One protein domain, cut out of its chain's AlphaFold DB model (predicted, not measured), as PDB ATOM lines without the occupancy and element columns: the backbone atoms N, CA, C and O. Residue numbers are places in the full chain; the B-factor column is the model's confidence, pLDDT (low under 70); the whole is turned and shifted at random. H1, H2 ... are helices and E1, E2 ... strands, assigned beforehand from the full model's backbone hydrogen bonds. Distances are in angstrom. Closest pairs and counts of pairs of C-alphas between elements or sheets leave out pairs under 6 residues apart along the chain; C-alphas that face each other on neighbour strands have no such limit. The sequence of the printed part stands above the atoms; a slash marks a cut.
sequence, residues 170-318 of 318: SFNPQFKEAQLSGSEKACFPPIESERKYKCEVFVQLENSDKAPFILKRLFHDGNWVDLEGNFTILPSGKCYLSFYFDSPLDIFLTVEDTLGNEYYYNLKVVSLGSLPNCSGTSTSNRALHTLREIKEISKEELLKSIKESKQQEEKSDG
ATOM      1  N   SER A 170     -30.213  20.068 -28.108       90.94
ATOM      2  CA  SER A 170     -31.082  19.383 -27.160       90.94
ATOM      3  C   SER A 170     -30.611  19.670 -25.735       90.94
ATOM      4  O   SER A 170     -29.538  20.238 -25.517       90.94
ATOM      5  N   PHE A 171     -31.406  19.268 -24.750       91.31
ATOM      6  CA  PHE A 171     -31.031  19.343 -23.347       91.31
ATOM      7  C   PHE A 171     -31.254  18.000 -22.656       91.31
ATOM      8  O   PHE A 171     -32.233  17.301 -22.913       91.31
ATOM      9  N   ASN A 172     -30.343  17.669 -21.749       89.38
ATOM     10  CA  ASN A 172     -30.409  16.503 -20.886       89.38
ATOM     11  C   ASN A 172     -30.632  16.996 -19.447       89.38
ATOM     12  O   ASN A 172     -29.709  17.588 -18.863       89.38
ATOM     13  N   PRO A 173     -31.833  16.781 -18.872       85.44
ATOM     14  CA  PRO A 173     -32.127  17.137 -17.490       85.44
ATOM     15  C   PRO A 173     -31.117  16.495 -16.542       85.44
ATOM     16  O   PRO A 173     -30.836  15.300 -16.640       85.44
ATOM     17  N   GLN A 174     -30.574  17.288 -15.625       82.88
ATOM     18  CA  GLN A 174     -29.709  16.786 -14.563       82.88
ATOM     19  C   GLN A 174     -30.473  16.791 -13.243       82.88
ATOM     20  O   GLN A 174     -31.203  17.733 -12.935       82.88
ATOM     21  N   PHE A 175     -30.308  15.712 -12.477       77.12
ATOM     22  CA  PHE A 175     -30.997  15.496 -11.199       77.12
ATOM     23  C   PHE A 175     -30.071  15.652  -9.987       77.12
ATOM     24  O   PHE A 175     -30.502  15.520  -8.844       77.12
ATOM     25  N   LYS A 176     -28.781  15.885 -10.245       72.25
ATOM     26  CA  LYS A 176     -27.723  16.084  -9.257       72.25
ATOM     27  C   LYS A 176     -26.761  17.139  -9.788       72.25
ATOM     28  O   LYS A 176     -26.611  17.280 -11.001       72.25
ATOM     29  N   GLU A 177     -26.108  17.840  -8.872       68.62
ATOM     30  CA  GLU A 177     -24.991  18.730  -9.180       68.62
ATOM     31  C   GLU A 177     -23.869  17.906  -9.842       68.62
ATOM     32  O   GLU A 177     -23.454  16.878  -9.291       68.62
ATOM     33  N   ALA A 178     -23.429  18.279 -11.051       65.12
ATOM     34  CA  ALA A 178     -22.368  17.529 -11.721       65.12
ATOM     35  C   ALA A 178     -21.002  17.888 -11.137       65.12
ATOM     36  O   ALA A 178     -20.654  19.056 -10.975       65.12
ATOM     37  N   GLN A 179     -20.196  16.860 -10.870       64.69
ATOM     38  CA  GLN A 179     -18.794  17.030 -10.515       64.69
ATOM     39  C   GLN A 179     -17.995  17.271 -11.794       64.69
ATOM     40  O   GLN A 179     -17.575  16.325 -12.461       64.69
ATOM     41  N   LEU A 180     -17.815  18.547 -12.142       66.88
ATOM     42  CA  LEU A 180     -17.062  18.955 -13.325       66.88
ATOM     43  C   LEU A 180     -15.624  18.434 -13.224       66.88
ATOM     44  O   LEU A 180     -14.822  18.918 -12.427       66.88
ATOM     45  N   SER A 181     -15.280  17.453 -14.057       57.31
ATOM     46  CA  SER A 181     -13.975  16.766 -14.013       57.31
ATOM     47  C   SER A 181     -12.833  17.573 -14.662       57.31
ATOM     48  O   SER A 181     -11.832  17.016 -15.107       57.31
ATOM     49  N   GLY A 182     -12.977  18.901 -14.754       62.06
ATOM     50  CA  GLY A 182     -12.006  19.841 -15.334       62.06
ATOM     51  C   GLY A 182     -11.962  19.892 -16.869       62.06
ATOM     52  O   GLY A 182     -11.555  20.907 -17.425       62.06
ATOM     53  N   SER A 183     -12.409  18.844 -17.567       65.75
ATOM     54  CA  SER A 183     -12.502  18.791 -19.039       65.75
ATOM     55  C   SER A 183     -13.879  19.178 -19.592       65.75
ATOM     56  O   SER A 183     -14.037  19.376 -20.798       65.75
ATOM     57  N   GLU A 184     -14.883  19.277 -18.724       74.88
ATOM     58  CA  GLU A 184     -16.264  19.563 -19.096       74.88
ATOM     59  C   GLU A 184     -16.500  21.072 -19.189       74.88
ATOM     60  O   GLU A 184     -16.105  21.843 -18.314       74.88
ATOM     61  N   LYS A 185     -17.159  21.509 -20.266       81.69
ATOM     62  CA  LYS A 185     -17.516  22.917 -20.451       81.69
ATOM     63  C   LYS A 185     -18.725  23.256 -19.587       81.69
ATOM     64  O   LYS A 185     -19.728  22.546 -19.638       81.69
ATOM     65  N   ALA A 186     -18.640  24.355 -18.846       83.12
ATOM     66  CA  ALA A 186     -19.740  24.895 -18.063       83.12
ATOM     67  C   ALA A 186     -19.905  26.401 -18.309       83.12
ATOM     68  O   ALA A 186     -18.916  27.113 -18.519       83.12
ATOM     69  N   CYS A 187     -21.157  26.849 -18.278       82.81
ATOM     70  CA  CYS A 187     -21.590  28.240 -18.307       82.81
ATOM     71  C   CYS A 187     -22.382  28.533 -17.043       82.81
ATOM     72  O   CYS A 187     -23.251  27.742 -16.661       82.81
ATOM     73  N   PHE A 188     -22.103  29.673 -16.428       83.81
ATOM     74  CA  PHE A 188     -22.757  30.104 -15.200       83.81
ATOM     75  C   PHE A 188     -22.870  31.631 -15.162       83.81
ATOM     76  O   PHE A 188     -22.058  32.317 -15.782       83.81
ATOM     77  N   PRO A 189     -23.883  32.193 -14.482       79.62
ATOM     78  CA  PRO A 189     -23.926  33.622 -14.208       79.62
ATOM     79  C   PRO A 189     -22.766  34.027 -13.272       79.62
ATOM     80  O   PRO A 189     -22.218  33.167 -12.582       79.62
ATOM     81  N   PRO A 190     -22.412  35.323 -13.191       77.94
ATOM     82  CA  PRO A 190     -21.320  35.811 -12.356       77.94
ATOM     83  C   PRO A 190     -21.480  35.400 -10.890       77.94
ATOM     84  O   PRO A 190     -22.596  35.358 -10.363       77.94
ATOM     85  N   ILE A 191     -20.354  35.180 -10.204       69.69
ATOM     86  CA  ILE A 191     -20.309  34.665  -8.820       69.69
ATOM     87  C   ILE A 191     -21.095  35.560  -7.832       69.69
ATOM     88  O   ILE A 191     -21.651  35.094  -6.835       69.69
ATOM     89  N   GLU A 192     -21.186  36.864  -8.105       63.94
ATOM     90  CA  GLU A 192     -21.953  37.812  -7.286       63.94
ATOM     91  C   GLU A 192     -23.461  37.510  -7.276       63.94
ATOM     92  O   GLU A 192     -24.123  37.690  -6.250       63.94
ATOM     93  N   SER A 193     -23.989  36.981  -8.383       61.75
ATOM     94  CA  SER A 193     -25.396  36.601  -8.531       61.75
ATOM     95  C   SER A 193     -25.749  35.366  -7.701       61.75
ATOM     96  O   SER A 193     -26.884  35.237  -7.252       61.75
ATOM     97  N   GLU A 194     -24.790  34.477  -7.424       64.44
ATOM     98  CA  GLU A 194     -25.061  33.209  -6.734       64.44
ATOM     99  C   GLU A 194     -25.662  33.424  -5.347       64.44
ATOM    100  O   GLU A 194     -26.546  32.687  -4.930       64.44
ATOM    101  N   ARG A 195     -25.211  34.440  -4.604       62.88
ATOM    102  CA  ARG A 195     -25.596  34.631  -3.192       62.88
ATOM    103  C   ARG A 195     -27.008  35.179  -2.995       62.88
ATOM    104  O   ARG A 195     -27.481  35.187  -1.861       62.88
ATOM    105  N   LYS A 196     -27.657  35.651  -4.060       72.69
ATOM    106  CA  LYS A 196     -28.928  36.377  -3.975       72.69
ATOM    107  C   LYS A 196     -30.154  35.463  -4.053       72.69
ATOM    108  O   LYS A 196     -31.161  35.770  -3.426       72.69
ATOM    109  N   TYR A 197     -30.051  34.350  -4.776       80.38
ATOM    110  CA  TYR A 197     -31.204  33.559  -5.205       80.38
ATOM    111  C   TYR A 197     -31.338  32.224  -4.458       80.38
ATOM    112  O   TYR A 197     -30.351  31.621  -4.019       80.38
ATOM    113  N   LYS A 198     -32.583  31.755  -4.308       81.75
ATOM    114  CA  LYS A 198     -32.942  30.562  -3.515       81.75
ATOM    115  C   LYS A 198     -33.006  29.269  -4.326       81.75
ATOM    116  O   LYS A 198     -32.885  28.187  -3.743       81.75
ATOM    117  N   CYS A 199     -33.218  29.368  -5.634       83.00
ATOM    118  CA  CYS A 199     -33.333  28.223  -6.529       83.00
ATOM    119  C   CYS A 199     -32.115  28.125  -7.448       83.00
ATOM    120  O   CYS A 199     -31.490  29.126  -7.790       83.00
ATOM    121  N   GLU A 200     -31.799  26.901  -7.859       85.69
ATOM    122  CA  GLU A 200     -30.687  26.592  -8.759       85.69
ATOM    123  C   GLU A 200     -31.159  25.632  -9.850       85.69
ATOM    124  O   GLU A 200     -31.818  24.635  -9.548       85.69
ATOM    125  N   VAL A 201     -30.833  25.922 -11.111       86.50
ATOM    126  CA  VAL A 201     -30.995  24.995 -12.236       86.50
ATOM    127  C   VAL A 201     -29.645  24.435 -12.615       86.50
ATOM    128  O   VAL A 201     -28.708  25.193 -12.830       86.50
ATOM    129  N   PHE A 202     -29.597  23.123 -12.824       84.75
ATOM    130  CA  PHE A 202     -28.468  22.479 -13.476       84.75
ATOM    131  C   PHE A 202     -28.953  21.661 -14.677       84.75
ATOM    132  O   PHE A 202     -29.831  20.801 -14.554       84.75
ATOM    133  N   VAL A 203     -28.410  21.933 -15.865       89.25
ATOM    134  CA  VAL A 203     -28.780  21.226 -17.097       89.25
ATOM    135  C   VAL A 203     -27.576  21.041 -18.009       89.25
ATOM    136  O   VAL A 203     -26.672  21.866 -18.031       89.25
ATOM    137  N   GLN A 204     -27.562  19.963 -18.787       90.75
ATOM    138  CA  GLN A 204     -26.583  19.785 -19.853       90.75
ATOM    139  C   GLN A 204     -27.236  20.095 -21.198       90.75
ATOM    140  O   GLN A 204     -28.240  19.488 -21.557       90.75
ATOM    141  N   LEU A 205     -26.656  21.023 -21.946       91.75
ATOM    142  CA  LEU A 205     -27.000  21.307 -23.332       91.75
ATOM    143  C   LEU A 205     -26.101  20.482 -24.252       91.75
ATOM    144  O   LEU A 205     -24.893  20.377 -24.031       91.75
ATOM    145  N   GLU A 206     -26.692  19.903 -25.288       92.00
ATOM    146  CA  GLU A 206     -26.008  19.094 -26.292       92.00
ATOM    147  C   GLU A 206     -26.271  19.687 -27.671       92.00
ATOM    148  O   GLU A 206     -27.410  19.720 -28.139       92.00
ATOM    149  N   ASN A 207     -25.217  20.191 -28.309       92.62
ATOM    150  CA  ASN A 207     -25.320  20.787 -29.631       92.62
ATOM    151  C   ASN A 207     -25.410  19.713 -30.718       92.62
ATOM    152  O   ASN A 207     -24.790  18.652 -30.623       92.62
ATOM    153  N   SER A 208     -26.135  20.028 -31.787       90.50
ATOM    154  CA  SER A 208     -26.080  19.275 -33.036       90.50
ATOM    155  C   SER A 208     -24.686  19.324 -33.671       90.50
ATOM    156  O   SER A 208     -23.818  20.114 -33.304       90.50
ATOM    157  N   ASP A 209     -24.472  18.472 -34.664       89.50
ATOM    158  CA  ASP A 209     -23.265  18.407 -35.488       89.50
ATOM    159  C   ASP A 209     -23.163  19.531 -36.536       89.50
ATOM    160  O   ASP A 209     -22.199  19.572 -37.297       89.50
ATOM    161  N   LYS A 210     -24.140  20.448 -36.586       87.75
ATOM    162  CA  LYS A 210     -24.276  21.420 -37.678       87.75
ATOM    163  C   LYS A 210     -23.416  22.666 -37.500       87.75
ATOM    164  O   LYS A 210     -22.519  22.906 -38.300       87.75
ATOM    165  N   ALA A 211     -23.720  23.471 -36.485       90.00
ATOM    166  CA  ALA A 211     -23.139  24.798 -36.317       90.00
ATOM    167  C   ALA A 211     -22.823  25.078 -34.841       90.00
ATOM    168  O   ALA A 211     -23.569  24.638 -33.959       90.00
ATOM    169  N   PRO A 212     -21.716  25.782 -34.541       92.31
ATOM    170  CA  PRO A 212     -21.467  26.281 -33.200       92.31
ATOM    171  C   PRO A 212     -22.396  27.448 -32.865       92.31
ATOM    172  O   PRO A 212     -22.858  28.165 -33.747       92.31
ATOM    173  N   PHE A 213     -22.616  27.673 -31.575       93.19
ATOM    174  CA  PHE A 213     -23.365  28.829 -31.088       93.19
ATOM    175  C   PHE A 213     -22.802  29.341 -29.764       93.19
ATOM    176  O   PHE A 213     -21.999  28.676 -29.102       93.19
ATOM    177  N   ILE A 214     -23.224  30.544 -29.390       92.75
ATOM    178  CA  ILE A 214     -22.728  31.303 -28.246       92.75
ATOM    179  C   ILE A 214     -23.896  31.564 -27.292       92.75
ATOM    180  O   ILE A 214     -24.921  32.120 -27.679       92.75
ATOM    181  N   LEU A 215     -23.755  31.173 -26.028       93.19
ATOM    182  CA  LEU A 215     -24.698  31.529 -24.970       93.19
ATOM    183  C   LEU A 215     -24.381  32.937 -24.452       93.19
ATOM    184  O   LEU A 215     -23.349  33.147 -23.830       93.19
ATOM    185  N   LYS A 216     -25.258  33.911 -24.694       91.44
ATOM    186  CA  LYS A 216     -24.993  35.315 -24.337       91.44
ATOM    187  C   LYS A 216     -25.380  35.637 -22.899       91.44
ATOM    188  O   LYS A 216     -24.553  36.044 -22.090       91.44
ATOM    189  N   ARG A 217     -26.676  35.529 -22.617       92.50
ATOM    190  CA  ARG A 217     -27.292  36.075 -21.405       92.50
ATOM    191  C   ARG A 217     -28.599  35.378 -21.084       92.50
ATOM    192  O   ARG A 217     -29.269  34.853 -21.981       92.50
ATOM    193  N   LEU A 218     -28.971  35.442 -19.818       91.75
ATOM    194  CA  LEU A 218     -30.187  34.876 -19.261       91.75
ATOM    195  C   LEU A 218     -31.029  36.005 -18.655       91.75
ATOM    196  O   LEU A 218     -30.505  36.876 -17.968       91.75
ATOM    197  N   PHE A 219     -32.322  36.030 -18.945       89.88
ATOM    198  CA  PHE A 219     -33.284  36.903 -18.283       89.88
ATOM    199  C   PHE A 219     -34.033  36.089 -17.245       89.88
ATOM    200  O   PHE A 219     -34.575  35.038 -17.582       89.88
ATOM    201  N   HIS A 220     -34.062  36.574 -16.014       89.25
ATOM    202  CA  HIS A 220     -34.864  36.023 -14.929       89.25
ATOM    203  C   HIS A 220     -35.043  37.099 -13.854       89.25
ATOM    204  O   HIS A 220     -34.249  38.041 -13.782       89.25
ATOM    205  N   ASP A 221     -36.092  36.986 -13.035       85.25
ATOM    206  CA  ASP A 221     -36.349  37.903 -11.911       85.25
ATOM    207  C   ASP A 221     -36.241  39.396 -12.316       85.25
ATOM    208  O   ASP A 221     -35.568  40.204 -11.667       85.25
ATOM    209  N   GLY A 222     -36.813  39.734 -13.480       82.69
ATOM    210  CA  GLY A 222     -36.875  41.095 -14.022       82.69
ATOM    211  C   GLY A 222     -35.574  41.653 -14.620       82.69
ATOM    212  O   GLY A 222     -35.581  42.774 -15.139       82.69
ATOM    213  N   ASN A 223     -34.468  40.900 -14.591       86.69
ATOM    214  CA  ASN A 223     -33.135  41.391 -14.946       86.69
ATOM    215  C   ASN A 223     -32.428  40.508 -15.982       86.69
ATOM    216  O   ASN A 223     -32.631  39.300 -16.048       86.69
ATOM    217  N   TRP A 224     -31.569  41.132 -16.793       88.56
ATOM    218  CA  TRP A 224     -30.643  40.422 -17.677       88.56
ATOM    219  C   TRP A 224     -29.329  40.162 -16.946       88.56
ATOM    220  O   TRP A 224     -28.752  41.084 -16.372       88.56
ATOM    221  N   VAL A 225     -28.853  38.925 -17.023       89.12
ATOM    222  CA  VAL A 225     -27.590  38.468 -16.447       89.12
ATOM    223  C   VAL A 225     -26.748  37.860 -17.563       89.12
ATOM    224  O   VAL A 225     -27.177  36.915 -18.229       89.12
ATOM    225  N   ASP A 226     -25.564  38.417 -17.798       88.62
ATOM    226  CA  ASP A 226     -24.625  37.891 -18.790       88.62
ATOM    227  C   ASP A 226     -24.004  36.579 -18.292       88.62
ATOM    228  O   ASP A 226     -23.839  36.386 -17.091       88.62
ATOM    229  N   LEU A 227     -23.704  35.647 -19.198       87.94
ATOM    230  CA  LEU A 227     -23.123  34.352 -18.836       87.94
ATOM    231  C   LEU A 227     -21.592  34.402 -18.891       87.94
ATOM    232  O   LEU A 227     -21.007  34.935 -19.832       87.94
ATOM    233  N   GLU A 228     -20.945  33.791 -17.905       85.25
ATOM    234  CA  GLU A 228     -19.496  33.615 -17.821       85.25
ATOM    235  C   GLU A 228     -19.103  32.141 -18.035       85.25
ATOM    236  O   GLU A 228     -19.927  31.220 -17.984       85.25
ATOM    237  N   GLY A 229     -17.814  31.904 -18.298       83.81
ATOM    238  CA  GLY A 229     -17.265  30.568 -18.539       83.81
ATOM    239  C   GLY A 229     -17.186  30.200 -20.024       83.81
ATOM    240  O   GLY A 229     -16.825  31.019 -20.867       83.81
ATOM    241  N   ASN A 230     -17.469  28.936 -20.354       81.88
ATOM    242  CA  ASN A 230     -17.319  28.392 -21.709       81.88
ATOM    243  C   ASN A 230     -18.589  28.570 -22.550       81.88
ATOM    244  O   ASN A 230     -19.226  27.592 -22.940       81.88
ATOM    245  N   PHE A 231     -18.934  29.817 -22.861       85.19
ATOM    246  CA  PHE A 231     -20.176  30.169 -23.553       85.19
ATOM    247  C   PHE A 231     -20.242  29.766 -25.034       85.19
ATOM    248  O   PHE A 231     -21.332  29.739 -25.602       85.19
ATOM    249  N   THR A 232     -19.117  29.408 -25.662       88.62
ATOM    250  CA  THR A 232     -19.089  28.914 -27.050       88.62
ATOM    251  C   THR A 232     -19.180  27.390 -27.103       88.62
ATOM    252  O   THR A 232     -18.248  26.658 -26.730       88.62
ATOM    253  N   ILE A 233     -20.293  26.901 -27.646       89.62
ATOM    254  CA  ILE A 233     -20.604  25.479 -27.767       89.62
ATOM    255  C   ILE A 233     -20.313  25.036 -29.201       89.62
ATOM    256  O   ILE A 233     -20.924  25.504 -30.159       89.62
ATOM    257  N   LEU A 234     -19.339  24.137 -29.348       90.75
ATOM    258  CA  LEU A 234     -18.906  23.603 -30.642       90.75
ATOM    259  C   LEU A 234     -19.899  22.556 -31.177       90.75
ATOM    260  O   LEU A 234     -20.694  22.035 -30.387       90.75
ATOM    261  N   PRO A 235     -19.866  22.223 -32.482       90.44
ATOM    262  CA  PRO A 235     -20.669  21.135 -33.030       90.44
ATOM    263  C   PRO A 235     -20.423  19.822 -32.281       90.44
ATOM    264  O   PRO A 235     -19.285  19.516 -31.918       90.44
ATOM    265  N   SER A 236     -21.499  19.084 -31.999       89.12
ATOM    266  CA  SER A 236     -21.503  17.865 -31.170       89.12
ATOM    267  C   SER A 236     -20.943  18.055 -29.750       89.12
ATOM    268  O   SER A 236     -20.675  17.087 -29.037       89.12
ATOM    269  N   GLY A 237     -20.743  19.305 -29.329       88.50
ATOM    270  CA  GLY A 237     -20.252  19.659 -28.011       88.50
ATOM    271  C   GLY A 237     -21.345  19.563 -26.955       88.50
ATOM    272  O   GLY A 237     -22.525  19.800 -27.222       88.50
ATOM    273  N   LYS A 238     -20.927  19.266 -25.725       90.25
ATOM    274  CA  LYS A 238     -21.785  19.303 -24.539       90.25
ATOM    275  C   LYS A 238     -21.329  20.427 -23.626       90.25
ATOM    276  O   LYS A 238     -20.126  20.639 -23.461       90.25
ATOM    277  N   CYS A 239     -22.283  21.144 -23.051       90.44
ATOM    278  CA  CYS A 239     -22.020  22.212 -22.101       90.44
ATOM    279  C   CYS A 239     -23.019  22.142 -20.957       90.44
ATOM    280  O   CYS A 239     -24.222  22.058 -21.184       90.44
ATOM    281  N   TYR A 240     -22.531  22.212 -19.731       89.88
ATOM    282  CA  TYR A 240     -23.380  22.400 -18.570       89.88
ATOM    283  C   TYR A 240     -23.782  23.870 -18.464       89.88
ATOM    284  O   TYR A 240     -22.947  24.757 -18.619       89.88
ATOM    285  N   LEU A 241     -25.061  24.132 -18.236       89.81
ATOM    286  CA  LEU A 241     -25.593  25.447 -17.922       89.81
ATOM    287  C   LEU A 241     -26.128  25.384 -16.491       89.81
ATOM    288  O   LEU A 241     -27.041  24.605 -16.206       89.81
ATOM    289  N   SER A 242     -25.534  26.188 -15.614       88.31
ATOM    290  CA  SER A 242     -26.009  26.398 -14.248       88.31
ATOM    291  C   SER A 242     -26.463  27.841 -14.090       88.31
ATOM    292  O   SER A 242     -25.782  28.742 -14.570       88.31
ATOM    293  N   PHE A 243     -27.607  28.081 -13.459       88.38
ATOM    294  CA  PHE A 243     -28.048  29.436 -13.125       88.38
ATOM    295  C   PHE A 243     -28.993  29.433 -11.924       88.38
ATOM    296  O   PHE A 243     -29.582  28.410 -11.575       88.38
ATOM    297  N   TYR A 244     -29.152  30.600 -11.304       87.75
ATOM    298  CA  TYR A 244     -29.908  30.773 -10.069       87.75
ATOM    299  C   TYR A 244     -31.059  31.751 -10.279       87.75
ATOM    300  O   TYR A 244     -30.919  32.684 -11.062       87.75
ATOM    301  N   PHE A 245     -32.181  31.538  -9.593       87.81
ATOM    302  CA  PHE A 245     -33.387  32.361  -9.734       87.81
ATOM    303  C   PHE A 245     -34.264  32.290  -8.473       87.81
ATOM    304  O   PHE A 245     -34.078  31.398  -7.639       87.81
ATOM    305  N   ASP A 246     -35.230  33.199  -8.332       85.31
ATOM    306  CA  ASP A 246     -36.258  33.128  -7.280       85.31
ATOM    307  C   ASP A 246     -37.634  32.751  -7.848       85.31
ATOM    308  O   ASP A 246     -38.315  31.883  -7.294       85.31
ATOM    309  N   SER A 247     -38.024  33.353  -8.974       84.00
ATOM    310  CA  SER A 247     -39.277  33.072  -9.671       84.00
ATOM    311  C   SER A 247     -39.075  32.073 -10.819       84.00
ATOM    312  O   SER A 247     -38.283  32.328 -11.725       84.00
ATOM    313  N   PRO A 248     -39.802  30.936 -10.850       79.56
ATOM    314  CA  PRO A 248     -39.702  29.950 -11.932       79.56
ATOM    315  C   PRO A 248     -40.374  30.400 -13.242       79.56
ATOM    316  O   PRO A 248     -40.450  29.619 -14.193       79.56
ATOM    317  N   LEU A 249     -40.930  31.613 -13.276       80.50
ATOM    318  CA  LEU A 249     -41.614  32.190 -14.430       80.50
ATOM    319  C   LEU A 249     -40.663  33.101 -15.215       80.50
ATOM    320  O   LEU A 249     -39.760  33.704 -14.646       80.50
ATOM    321  N   ASP A 250     -40.906  33.210 -16.523       85.50
ATOM    322  CA  ASP A 250     -40.238  34.171 -17.412       85.50
ATOM    323  C   ASP A 250     -38.706  34.069 -17.450       85.50
ATOM    324  O   ASP A 250     -37.992  35.069 -17.423       85.50
ATOM    325  N   ILE A 251     -38.199  32.839 -17.560       90.75
ATOM    326  CA  ILE A 251     -36.769  32.577 -17.720       90.75
ATOM    327  C   ILE A 251     -36.447  32.481 -19.213       90.75
ATOM    328  O   ILE A 251     -36.904  31.561 -19.895       90.75
ATOM    329  N   PHE A 252     -35.643  33.408 -19.736       93.44
ATOM    330  CA  PHE A 252     -35.287  33.443 -21.158       93.44
ATOM    331  C   PHE A 252     -33.783  33.354 -21.381       93.44
ATOM    332  O   PHE A 252     -33.007  34.071 -20.763       93.44
ATOM    333  N   LEU A 253     -33.364  32.527 -22.330       93.81
ATOM    334  CA  LEU A 253     -31.982  32.388 -22.768       93.81
ATOM    335  C   LEU A 253     -31.796  33.057 -24.130       93.81
ATOM    336  O   LEU A 253     -32.542  32.775 -25.068       93.81
ATOM    337  N   THR A 254     -30.785  33.917 -24.242       94.81
ATOM    338  CA  THR A 254     -30.335  34.467 -25.528       94.81
ATOM    339  C   THR A 254     -29.159  33.654 -26.049       94.81
ATOM    340  O   THR A 254     -28.146  33.505 -25.359       94.81
ATOM    341  N   VAL A 255     -29.288  33.170 -27.279       94.31
ATOM    342  CA  VAL A 255     -28.264  32.416 -28.002       94.31
ATOM    343  C   VAL A 255     -27.912  33.170 -29.275       94.31
ATOM    344  O   VAL A 255     -28.801  33.640 -29.973       94.31
ATOM    345  N   GLU A 256     -26.632  33.282 -29.585       94.44
ATOM    346  CA  GLU A 256     -26.128  33.937 -30.789       94.44
ATOM    347  C   GLU A 256     -25.476  32.899 -31.712       94.44
ATOM    348  O   GLU A 256     -24.791  31.986 -31.240       94.44
ATOM    349  N   ASP A 257     -25.718  33.004 -33.018       92.81
ATOM    350  CA  ASP A 257     -25.019  32.189 -34.016       92.81
ATOM    351  C   ASP A 257     -23.643  32.776 -34.388       92.81
ATOM    352  O   ASP A 257     -23.205  33.809 -33.885       92.81
ATOM    353  N   THR A 258     -22.932  32.110 -35.294       89.06
ATOM    354  CA  THR A 258     -21.626  32.567 -35.801       89.06
ATOM    355  C   THR A 258     -21.702  33.830 -36.664       89.06
ATOM    356  O   THR A 258     -20.676  34.480 -36.880       89.06
ATOM    357  N   LEU A 259     -22.890  34.175 -37.164       89.12
ATOM    358  CA  LEU A 259     -23.159  35.340 -38.008       89.12
ATOM    359  C   LEU A 259     -23.603  36.564 -37.186       89.12
ATOM    360  O   LEU A 259     -23.744  37.651 -37.748       89.12
ATOM    361  N   GLY A 260     -23.807  36.401 -35.877       89.62
ATOM    362  CA  GLY A 260     -24.258  37.441 -34.956       89.62
ATOM    363  C   GLY A 260     -25.779  37.604 -34.861       89.62
ATOM    364  O   GLY A 260     -26.258  38.620 -34.353       89.62
ATOM    365  N   ASN A 261     -26.567  36.645 -35.360       91.81
ATOM    366  CA  ASN A 261     -28.018  36.651 -35.189       91.81
ATOM    367  C   ASN A 261     -28.389  36.135 -33.794       91.81
ATOM    368  O   ASN A 261     -27.942  35.070 -33.370       91.81
ATOM    369  N   GLU A 262     -29.259  36.872 -33.097       93.62
ATOM    370  CA  GLU A 262     -29.770  36.487 -31.779       93.62
ATOM    371  C   GLU A 262     -31.063  35.662 -31.886       93.62
ATOM    372  O   GLU A 262     -32.022  36.049 -32.559       93.62
ATOM    373  N   TYR A 263     -31.113  34.570 -31.130       94.00
ATOM    374  CA  TYR A 263     -32.247  33.673 -30.951       94.00
ATOM    375  C   TYR A 263     -32.629  33.629 -29.472       94.00
ATOM    376  O   TYR A 263     -31.768  33.664 -28.589       94.00
ATOM    377  N   TYR A 264     -33.927  33.537 -29.189       94.31
ATOM    378  CA  TYR A 264     -34.456  33.616 -27.829       94.31
ATOM    379  C   TYR A 264     -35.227  32.344 -27.483       94.31
ATOM    380  O   TYR A 264     -36.078  31.890 -28.250       94.31
ATOM    381  N   TYR A 265     -34.948  31.780 -26.312       94.38
ATOM    382  CA  TYR A 265     -35.556  30.540 -25.840       94.38
ATOM    383  C   TYR A 265     -36.159  30.731 -24.452       94.38
ATOM    384  O   TYR A 265     -35.477  31.166 -23.534       94.38
ATOM    385  N   ASN A 266     -37.428  30.376 -24.283       93.44
ATOM    386  CA  ASN A 266     -38.091  30.290 -22.987       93.44
ATOM    387  C   ASN A 266     -37.738  28.953 -22.320       93.44
ATOM    388  O   ASN A 266     -37.993  27.884 -22.888       93.44
ATOM    389  N   LEU A 267     -37.146  29.027 -21.130       93.31
ATOM    390  CA  LEU A 267     -36.738  27.892 -20.317       93.31
ATOM    391  C   LEU A 267     -37.810  27.608 -19.262       93.31
ATOM    392  O   LEU A 267     -37.971  28.358 -18.302       93.31
ATOM    393  N   LYS A 268     -38.522  26.486 -19.390       91.44
ATOM    394  CA  LYS A 268     -39.478  26.051 -18.365       91.44
ATOM    395  C   LYS A 268     -38.792  25.140 -17.363       91.44
ATOM    396  O   LYS A 268     -38.368  24.034 -17.708       91.44
ATOM    397  N   VAL A 269     -38.732  25.592 -16.118       90.12
ATOM    398  CA  VAL A 269     -38.091  24.878 -15.010       90.12
ATOM    399  C   VAL A 269     -39.102  24.045 -14.219       90.12
ATOM    400  O   VAL A 269     -40.287  24.371 -14.147       90.12
ATOM    401  N   VAL A 270     -38.639  22.950 -13.618       87.69
ATOM    402  CA  VAL A 270     -39.422  22.120 -12.691       87.69
ATOM    403  C   VAL A 270     -38.597  21.800 -11.450       87.69
ATOM    404  O   VAL A 270     -37.405  21.505 -11.545       87.69
ATOM    405  N   SER A 271     -39.227  21.875 -10.278       83.19
ATOM    406  CA  SER A 271     -38.571  21.575  -9.003       83.19
ATOM    407  C   SER A 271     -38.348  20.075  -8.845       83.19
ATOM    408  O   SER A 271     -39.287  19.292  -9.004       83.19
ATOM    409  N   LEU A 272     -37.138  19.658  -8.465       78.56
ATOM    410  CA  LEU A 272     -36.854  18.238  -8.246       78.56
ATOM    411  C   LEU A 272     -37.602  17.651  -7.052       78.56
ATOM    412  O   LEU A 272     -37.995  16.492  -7.112       78.56
ATOM    413  N   GLY A 273     -37.875  18.451  -6.017       66.81
ATOM    414  CA  GLY A 273     -38.666  18.009  -4.862       66.81
ATOM    415  C   GLY A 273     -40.119  17.659  -5.204       66.81
ATOM    416  O   GLY A 273     -40.795  17.008  -4.413       66.81
ATOM    417  N   SER A 274     -40.599  18.063  -6.384       61.56
ATOM    418  CA  SER A 274     -41.930  17.710  -6.893       61.56
ATOM    419  C   SER A 274     -41.951  16.426  -7.737       61.56
ATOM    420  O   SER A 274     -43.028  15.951  -8.098       61.56
ATOM    421  N   LEU A 275     -40.783  15.847  -8.052       60.34
ATOM    422  CA  LEU A 275     -40.659  14.624  -8.847       60.34
ATOM    423  C   LEU A 275     -40.586  13.380  -7.939       60.34
ATOM    424  O   LEU A 275     -39.816  13.361  -6.975       60.34
ATOM    425  N   PRO A 276     -41.340  12.305  -8.240       48.69
ATOM    426  CA  PRO A 276     -41.288  11.077  -7.453       48.69
ATOM    427  C   PRO A 276     -39.879  10.462  -7.503       48.69
ATOM    428  O   PRO A 276     -39.279  10.349  -8.571       48.69
ATOM    429  N   ASN A 277     -39.361  10.050  -6.342       52.19
ATOM    430  CA  ASN A 277     -38.035   9.438  -6.147       52.19
ATOM    431  C   ASN A 277     -36.812  10.340  -6.416       52.19
ATOM    432  O   ASN A 277     -35.696   9.828  -6.507       52.19
ATOM    433  N   CYS A 278     -36.983  11.664  -6.501       51.97
ATOM    434  CA  CYS A 278     -35.876  12.614  -6.635       51.97
ATOM    435  C   CYS A 278     -35.766  13.495  -5.380       51.97
ATOM    436  O   CYS A 278     -36.607  14.355  -5.145       51.97
ATOM    437  N   SER A 279     -34.719  13.311  -4.571       52.12
ATOM    438  CA  SER A 279     -34.343  14.260  -3.514       52.12
ATOM    439  C   SER A 279     -33.050  14.962  -3.918       52.12
ATOM    440  O   SER A 279     -31.967  14.381  -3.897       52.12
ATOM    441  N   GLY A 280     -33.174  16.217  -4.347       51.53
ATOM    442  CA  GLY A 280     -32.045  17.061  -4.721       51.53
ATOM    443  C   GLY A 280     -31.932  18.235  -3.762       51.53
ATOM    444  O   GLY A 280     -32.562  19.263  -3.978       51.53
ATOM    445  N   THR A 281     -31.151  18.083  -2.698       51.09
ATOM    446  CA  THR A 281     -30.590  19.225  -1.966       51.09
ATOM    447  C   THR A 281     -29.258  19.567  -2.620       51.09
ATOM    448  O   THR A 281     -28.391  18.690  -2.687       51.09
ATOM    449  N   SER A 282     -29.091  20.795  -3.124       53.56
ATOM    450  CA  SER A 282     -27.767  21.254  -3.561       53.56
ATOM    451  C   SER A 282     -26.811  21.279  -2.363       53.56
ATOM    452  O   SER A 282     -27.241  21.382  -1.206       53.56
ATOM    453  N   THR A 283     -25.503  21.234  -2.619       53.88
ATOM    454  CA  THR A 283     -24.481  21.435  -1.574       53.88
ATOM    455  C   THR A 283     -24.616  22.790  -0.855       53.88
ATOM    456  O   THR A 283     -24.139  22.948   0.268       53.88
ATOM    457  N   SER A 284     -25.334  23.741  -1.462       58.81
ATOM    458  CA  SER A 284     -25.596  25.102  -0.986       58.81
ATOM    459  C   SER A 284     -26.943  25.297  -0.259       58.81
ATOM    460  O   SER A 284     -27.313  26.435   0.030       58.81
ATOM    461  N   ASN A 285     -27.671  24.219   0.080       64.62
ATOM    462  CA  ASN A 285     -28.992  24.258   0.742       64.62
ATOM    463  C   ASN A 285     -30.087  24.985  -0.080       64.62
ATOM    464  O   ASN A 285     -31.049  25.514   0.482       64.62
ATOM    465  N   ARG A 286     -29.937  25.023  -1.413       72.56
ATOM    466  CA  ARG A 286     -30.886  25.625  -2.367       72.56
ATOM    467  C   ARG A 286     -31.850  24.588  -2.933       72.56
ATOM    468  O   ARG A 286     -31.561  23.389  -2.973       72.56
ATOM    469  N   ALA A 287     -33.003  25.066  -3.401       78.88
ATOM    470  CA  ALA A 287     -33.988  24.223  -4.068       78.88
ATOM    471  C   ALA A 287     -33.524  23.899  -5.497       78.88
ATOM    472  O   ALA A 287     -33.511  24.776  -6.367       78.88
ATOM    473  N   LEU A 288     -33.163  22.637  -5.747       82.06
ATOM    474  CA  LEU A 288     -32.660  22.217  -7.052       82.06
ATOM    475  C   LEU A 288     -33.809  22.010  -8.048       82.06
ATOM    476  O   LEU A 288     -34.820  21.357  -7.765       82.06
ATOM    477  N   HIS A 289     -33.636  22.589  -9.225       87.00
ATOM    478  CA  HIS A 289     -34.557  22.556 -10.346       87.00
ATOM    479  C   HIS A 289     -33.846  21.999 -11.580       87.00
ATOM    480  O   HIS A 289     -32.622  22.028 -11.699       87.00
ATOM    481  N   THR A 290     -34.628  21.487 -12.523       86.94
ATOM    482  CA  THR A 290     -34.131  21.037 -13.825       86.94
ATOM    483  C   THR A 290     -35.000  21.599 -14.945       86.94
ATOM    484  O   THR A 290     -36.096  22.110 -14.692       86.94
ATOM    485  N   LEU A 291     -34.525  21.529 -16.189       88.75
ATOM    486  CA  LEU A 291     -35.318  21.957 -17.341       88.75
ATOM    487  C   LEU A 291     -36.343  20.890 -17.719       88.75
ATOM    488  O   LEU A 291     -36.016  19.716 -17.882       88.75
ATOM    489  N   ARG A 292     -37.592  21.323 -17.889       88.38
ATOM    490  CA  ARG A 292     -38.687  20.510 -18.424       88.38
ATOM    491  C   ARG A 292     -38.834  20.692 -19.930       88.38
ATOM    492  O   ARG A 292     -39.123  19.731 -20.634       88.38
ATOM    493  N   GLU A 293     -38.711  21.926 -20.403       90.19
ATOM    494  CA  GLU A 293     -38.949  22.289 -21.799       90.19
ATOM    495  C   GLU A 293     -38.121  23.525 -22.163       90.19
ATOM    496  O   GLU A 293     -38.007  24.457 -21.366       90.19
ATOM    497  N   ILE A 294     -37.593  23.537 -23.385       92.19
ATOM    498  CA  ILE A 294     -36.985  24.709 -24.016       92.19
ATOM    499  C   ILE A 294     -37.824  25.030 -25.248       92.19
ATOM    500  O   ILE A 294     -37.975  24.182 -26.128       92.19
ATOM    501  N   LYS A 295     -38.377  26.241 -25.313       92.38
ATOM    502  CA  LYS A 295     -39.208  26.682 -26.437       92.38
ATOM    503  C   LYS A 295     -38.621  27.934 -27.075       92.38
ATOM    504  O   LYS A 295     -38.486  28.951 -26.406       92.38
ATOM    505  N   GLU A 296     -38.320  27.875 -28.369       92.50
ATOM    506  CA  GLU A 296     -37.940  29.062 -29.145       92.50
ATOM    507  C   GLU A 296     -39.117  30.050 -29.211       92.50
ATOM    508  O   GLU A 296     -40.262  29.649 -29.438       92.50
ATOM    509  N   ILE A 297     -38.831  31.333 -28.998       93.06
ATOM    510  CA  ILE A 297     -39.811  32.422 -29.036       93.06
ATOM    511  C   ILE A 297     -39.320  33.553 -29.933       93.06
ATOM    512  O   ILE A 297     -38.119  33.759 -30.122       93.06
ATOM    513  N   SER A 298     -40.261  34.321 -30.480       91.19
ATOM    514  CA  SER A 298     -39.901  35.504 -31.260       91.19
ATOM    515  C   SER A 298     -39.464  36.661 -30.355       91.19
ATOM    516  O   SER A 298     -39.838  36.754 -29.184       91.19
ATOM    517  N   LYS A 299     -38.710  37.610 -30.918       88.94
ATOM    518  CA  LYS A 299     -38.322  38.840 -30.211       88.94
ATOM    519  C   LYS A 299     -39.532  39.659 -29.746       88.94
ATOM    520  O   LYS A 299     -39.480  40.306 -28.705       88.94
ATOM    521  N   GLU A 300     -40.620  39.641 -30.512       88.75
ATOM    522  CA  GLU A 300     -41.860  40.342 -30.171       88.75
ATOM    523  C   GLU A 300     -42.551  39.703 -28.961       88.75
ATOM    524  O   GLU A 300     -42.968  40.413 -28.045       88.75
ATOM    525  N   GLU A 301     -42.609  38.369 -28.926       86.69
ATOM    526  CA  GLU A 301     -43.130  37.608 -27.785       86.69
ATOM    527  C   GLU A 301     -42.296  37.853 -26.525       86.69
ATOM    528  O   GLU A 301     -42.865  38.150 -25.476       86.69
ATOM    529  N   LEU A 302     -40.963  37.839 -26.641       87.75
ATOM    530  CA  LEU A 302     -40.054  38.171 -25.542       87.75
ATOM    531  C   LEU A 302     -40.358  39.561 -24.962       87.75
ATOM    532  O   LEU A 302     -40.532  39.717 -23.755       87.75
ATOM    533  N   LEU A 303     -40.453  40.582 -25.818       87.69
ATOM    534  CA  LEU A 303     -40.728  41.954 -25.380       87.69
ATOM    535  C   LEU A 303     -42.107  42.098 -24.731       87.69
ATOM    536  O   LEU A 303     -42.276  42.934 -23.842       87.69
ATOM    537  N   LYS A 304     -43.092  41.315 -25.173       87.50
ATOM    538  CA  LYS A 304     -44.423  41.288 -24.567       87.50
ATOM    539  C   LYS A 304     -44.375  40.665 -23.171       87.50
ATOM    540  O   LYS A 304     -44.830  41.307 -22.229       87.50
ATOM    541  N   SER A 305     -43.746  39.501 -23.021       81.00
ATOM    542  CA  SER A 305     -43.588  38.827 -21.725       81.00
ATOM    543  C   SER A 305     -42.798  39.661 -20.712       81.00
ATOM    544  O   SER A 305     -43.200  39.763 -19.556       81.00
ATOM    545  N   ILE A 306     -41.738  40.354 -21.143       84.50
ATOM    546  CA  ILE A 306     -40.972  41.267 -20.274       84.50
ATOM    547  C   ILE A 306     -41.823  42.465 -19.810       84.50
ATOM    548  O   ILE A 306     -41.656  42.963 -18.699       84.50
ATOM    549  N   LYS A 307     -42.731  42.972 -20.651       82.62
ATOM    550  CA  LYS A 307     -43.634  44.066 -20.255       82.62
ATOM    551  C   LYS A 307     -44.699  43.596 -19.268       82.62
ATOM    552  O   LYS A 307     -45.017  44.330 -18.339       82.62
ATOM    553  N   GLU A 308     -45.246  42.404 -19.478       79.00
ATOM    554  CA  GLU A 308     -46.283  41.825 -18.617       79.00
ATOM    555  C   GLU A 308     -45.743  41.496 -17.217       79.00
ATOM    556  O   GLU A 308     -46.396  41.833 -16.231       79.00
ATOM    557  N   SER A 309     -44.531  40.941 -17.121       70.94
ATOM    558  CA  SER A 309     -43.854  40.667 -15.841       70.94
ATOM    559  C   SER A 309     -43.600  41.945 -15.034       70.94
ATOM    560  O   SER A 309     -43.958  42.012 -13.859       70.94
ATOM    561  N   LYS A 310     -43.119  43.019 -15.676       71.31
ATOM    562  CA  LYS A 310     -42.932  44.324 -15.009       71.31
ATOM    563  C   LYS A 310     -44.237  44.948 -14.504       71.31
ATOM    564  O   LYS A 310     -44.266  45.536 -13.431       71.31
ATOM    565  N   GLN A 311     -45.334  44.800 -15.249       66.56
ATOM    566  CA  GLN A 311     -46.648  45.307 -14.829       66.56
ATOM    567  C   GLN A 311     -47.270  44.509 -13.673       66.56
ATOM    568  O   GLN A 311     -48.152  45.026 -12.984       66.56
ATOM    569  N   GLN A 312     -46.872  43.250 -13.480       60.09
ATOM    570  CA  GLN A 312     -47.313  42.437 -12.345       60.09
ATOM    571  C   GLN A 312     -46.543  42.776 -11.065       60.09
ATOM    572  O   GLN A 312     -47.169  42.848 -10.010       60.09
ATOM    573  N   GLU A 313     -45.241  43.067 -11.157       59.47
ATOM    574  CA  GLU A 313     -44.447  43.567 -10.024       59.47
ATOM    575  C   GLU A 313     -44.983  44.919  -9.516       59.47
ATOM    576  O   GLU A 313     -45.260  45.063  -8.328       59.47
ATOM    577  N   GLU A 314     -45.286  45.867 -10.413       58.38
ATOM    578  CA  GLU A 314     -45.850  47.181 -10.041       58.38
ATOM    579  C   GLU A 314     -47.239  47.106  -9.373       58.38
ATOM    580  O   GLU A 314     -47.630  48.024  -8.655       58.38
ATOM    581  N   LYS A 315     -48.002  46.027  -9.597       54.69
ATOM    582  CA  LYS A 315     -49.309  45.795  -8.953       54.69
ATOM    583  C   LYS A 315     -49.222  45.027  -7.635       54.69
ATOM    584  O   LYS A 315     -50.209  44.996  -6.909       54.69
ATOM    585  N   SER A 316     -48.096  44.370  -7.363       52.31
ATOM    586  CA  SER A 316     -47.850  43.625  -6.124       52.31
ATOM    587  C   SER A 316     -47.354  44.532  -4.991       52.31
ATOM    588  O   SER A 316     -47.549  44.199  -3.824       52.31
ATOM    589  N   ASP A 317     -46.734  45.663  -5.335       49.47
ATOM    590  CA  ASP A 317     -46.121  46.608  -4.389       49.47
ATOM    591  C   ASP A 317     -46.999  47.840  -4.063       49.47
ATOM    592  O   ASP A 317     -46.536  48.766  -3.391       49.47
ATOM    593  N   GLY A 318     -48.258  47.870  -4.520       39.62
ATOM    594  CA  GLY A 318     -49.249  48.921  -4.227       39.62
ATOM    595  C   GLY A 318     -50.443  48.404  -3.437       39.62
ATOM    596  O   GLY A 318     -50.895  49.137  -2.529       39.62
TER     597      GLY A 318
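Overview. This is residues 170 to 318 of the 318 residues of an uncharacterized protein of Firmicutes bacterium (UniProt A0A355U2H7). One strongly twisted sheet rolls into a small, nearly closed barrel. Strands E2, E3, E4, E6, E7, E8 and E9 make its wall, and short pairings of residues 228 to 229 with E2 and of 232 to 233 with E4 bridge the seam between those two. The last helix, H2, grazes the barrel with its residues 299 to 306 and then slants away, tiny H1 grazes it elsewhere, and the loop of residues 272 to 286 lies by one end. The printed part has 149 residues, with nine named strands and two named helices; along the chain, E1 and E2 come first, then H1, then the strands E3 to E9, and H2 last; the sheet is branched, with both parallel and antiparallel neighbour pairs, and the class is mixed, helices and strands. The whole is compact, with a radius of gyration of the C-alphas of 15.5 A and spans of 49 by 40 by 30 A.

Along the chain. Find C-alpha 199 at (-33.333, 28.223, -6.529); from there E3 runs to residue 207, 25.6 A away. Its neighbours are E1, residues 170 to 173, E6, residues 238 to 245 and 22.9 A long, and E9, residues 287 to 297 and 26.9 A long, which bends by 58 degrees at residue 293. Look next for E8, residues 262 to 271, 28.6 A; E7, residues 252 to 256; E4, residues 213 to 220, 21.1 A; E5, residues 223 to 226; and E2, residues 185 to 188. H1 is residues 191 to 194, and H2, residues 299 to 316, runs 26.3 A to C-alpha 316 at (-47.850, 43.625, -6.124).

Arrangement. Start at E3, where E1 and E9 lie on one side and E6 on the other. E6 is antiparallel to E3, with N 201 and O 243 2.8 A apart; E1 is antiparallel too, N 172 to O 204 at 2.8 A; E9 is parallel, N 289 to O 200 at 2.8 A. Beyond E6 comes edge strand E2, parallel, N 187 to O 240 at 2.8 A. E7, E8 and E9 form a meander, each strand the antiparallel neighbour of the one before: see N 253 and O 265, 2.8 A, and N 266 and O 295, 2.8 A. E4 is antiparallel to E7, N 214 to O 256 at 2.8 A, and forms a hairpin with E5, N 218 to O 225 at 2.8 A. E2 and E4 are only just apart, closest 8.1 A. H2 comes closest to E8 at the C-alphas of Lys 299 and Tyr 264, 6.9 A. H1 comes closest to E6 at the C-alphas of Glu 194 and Tyr 244, 6.4 A. In H2, 13 of 14 O i to N i+4 pairs are within hydrogen-bond range; H1 is too short for such a pair.

Size, cuts and confidence. The C-alphas farthest apart are those of Asp 209 and Gly 318, the chain's last residue, at 50.8 A. The printed part has no cut. The links E1 to E2, E5 to E6 and E8 to E9 are long. Mean pLDDT of the printed part is 80.9; look for values under 70 at residues 177 to 183, 191 to 195, 273 to 285 and 311 to 318.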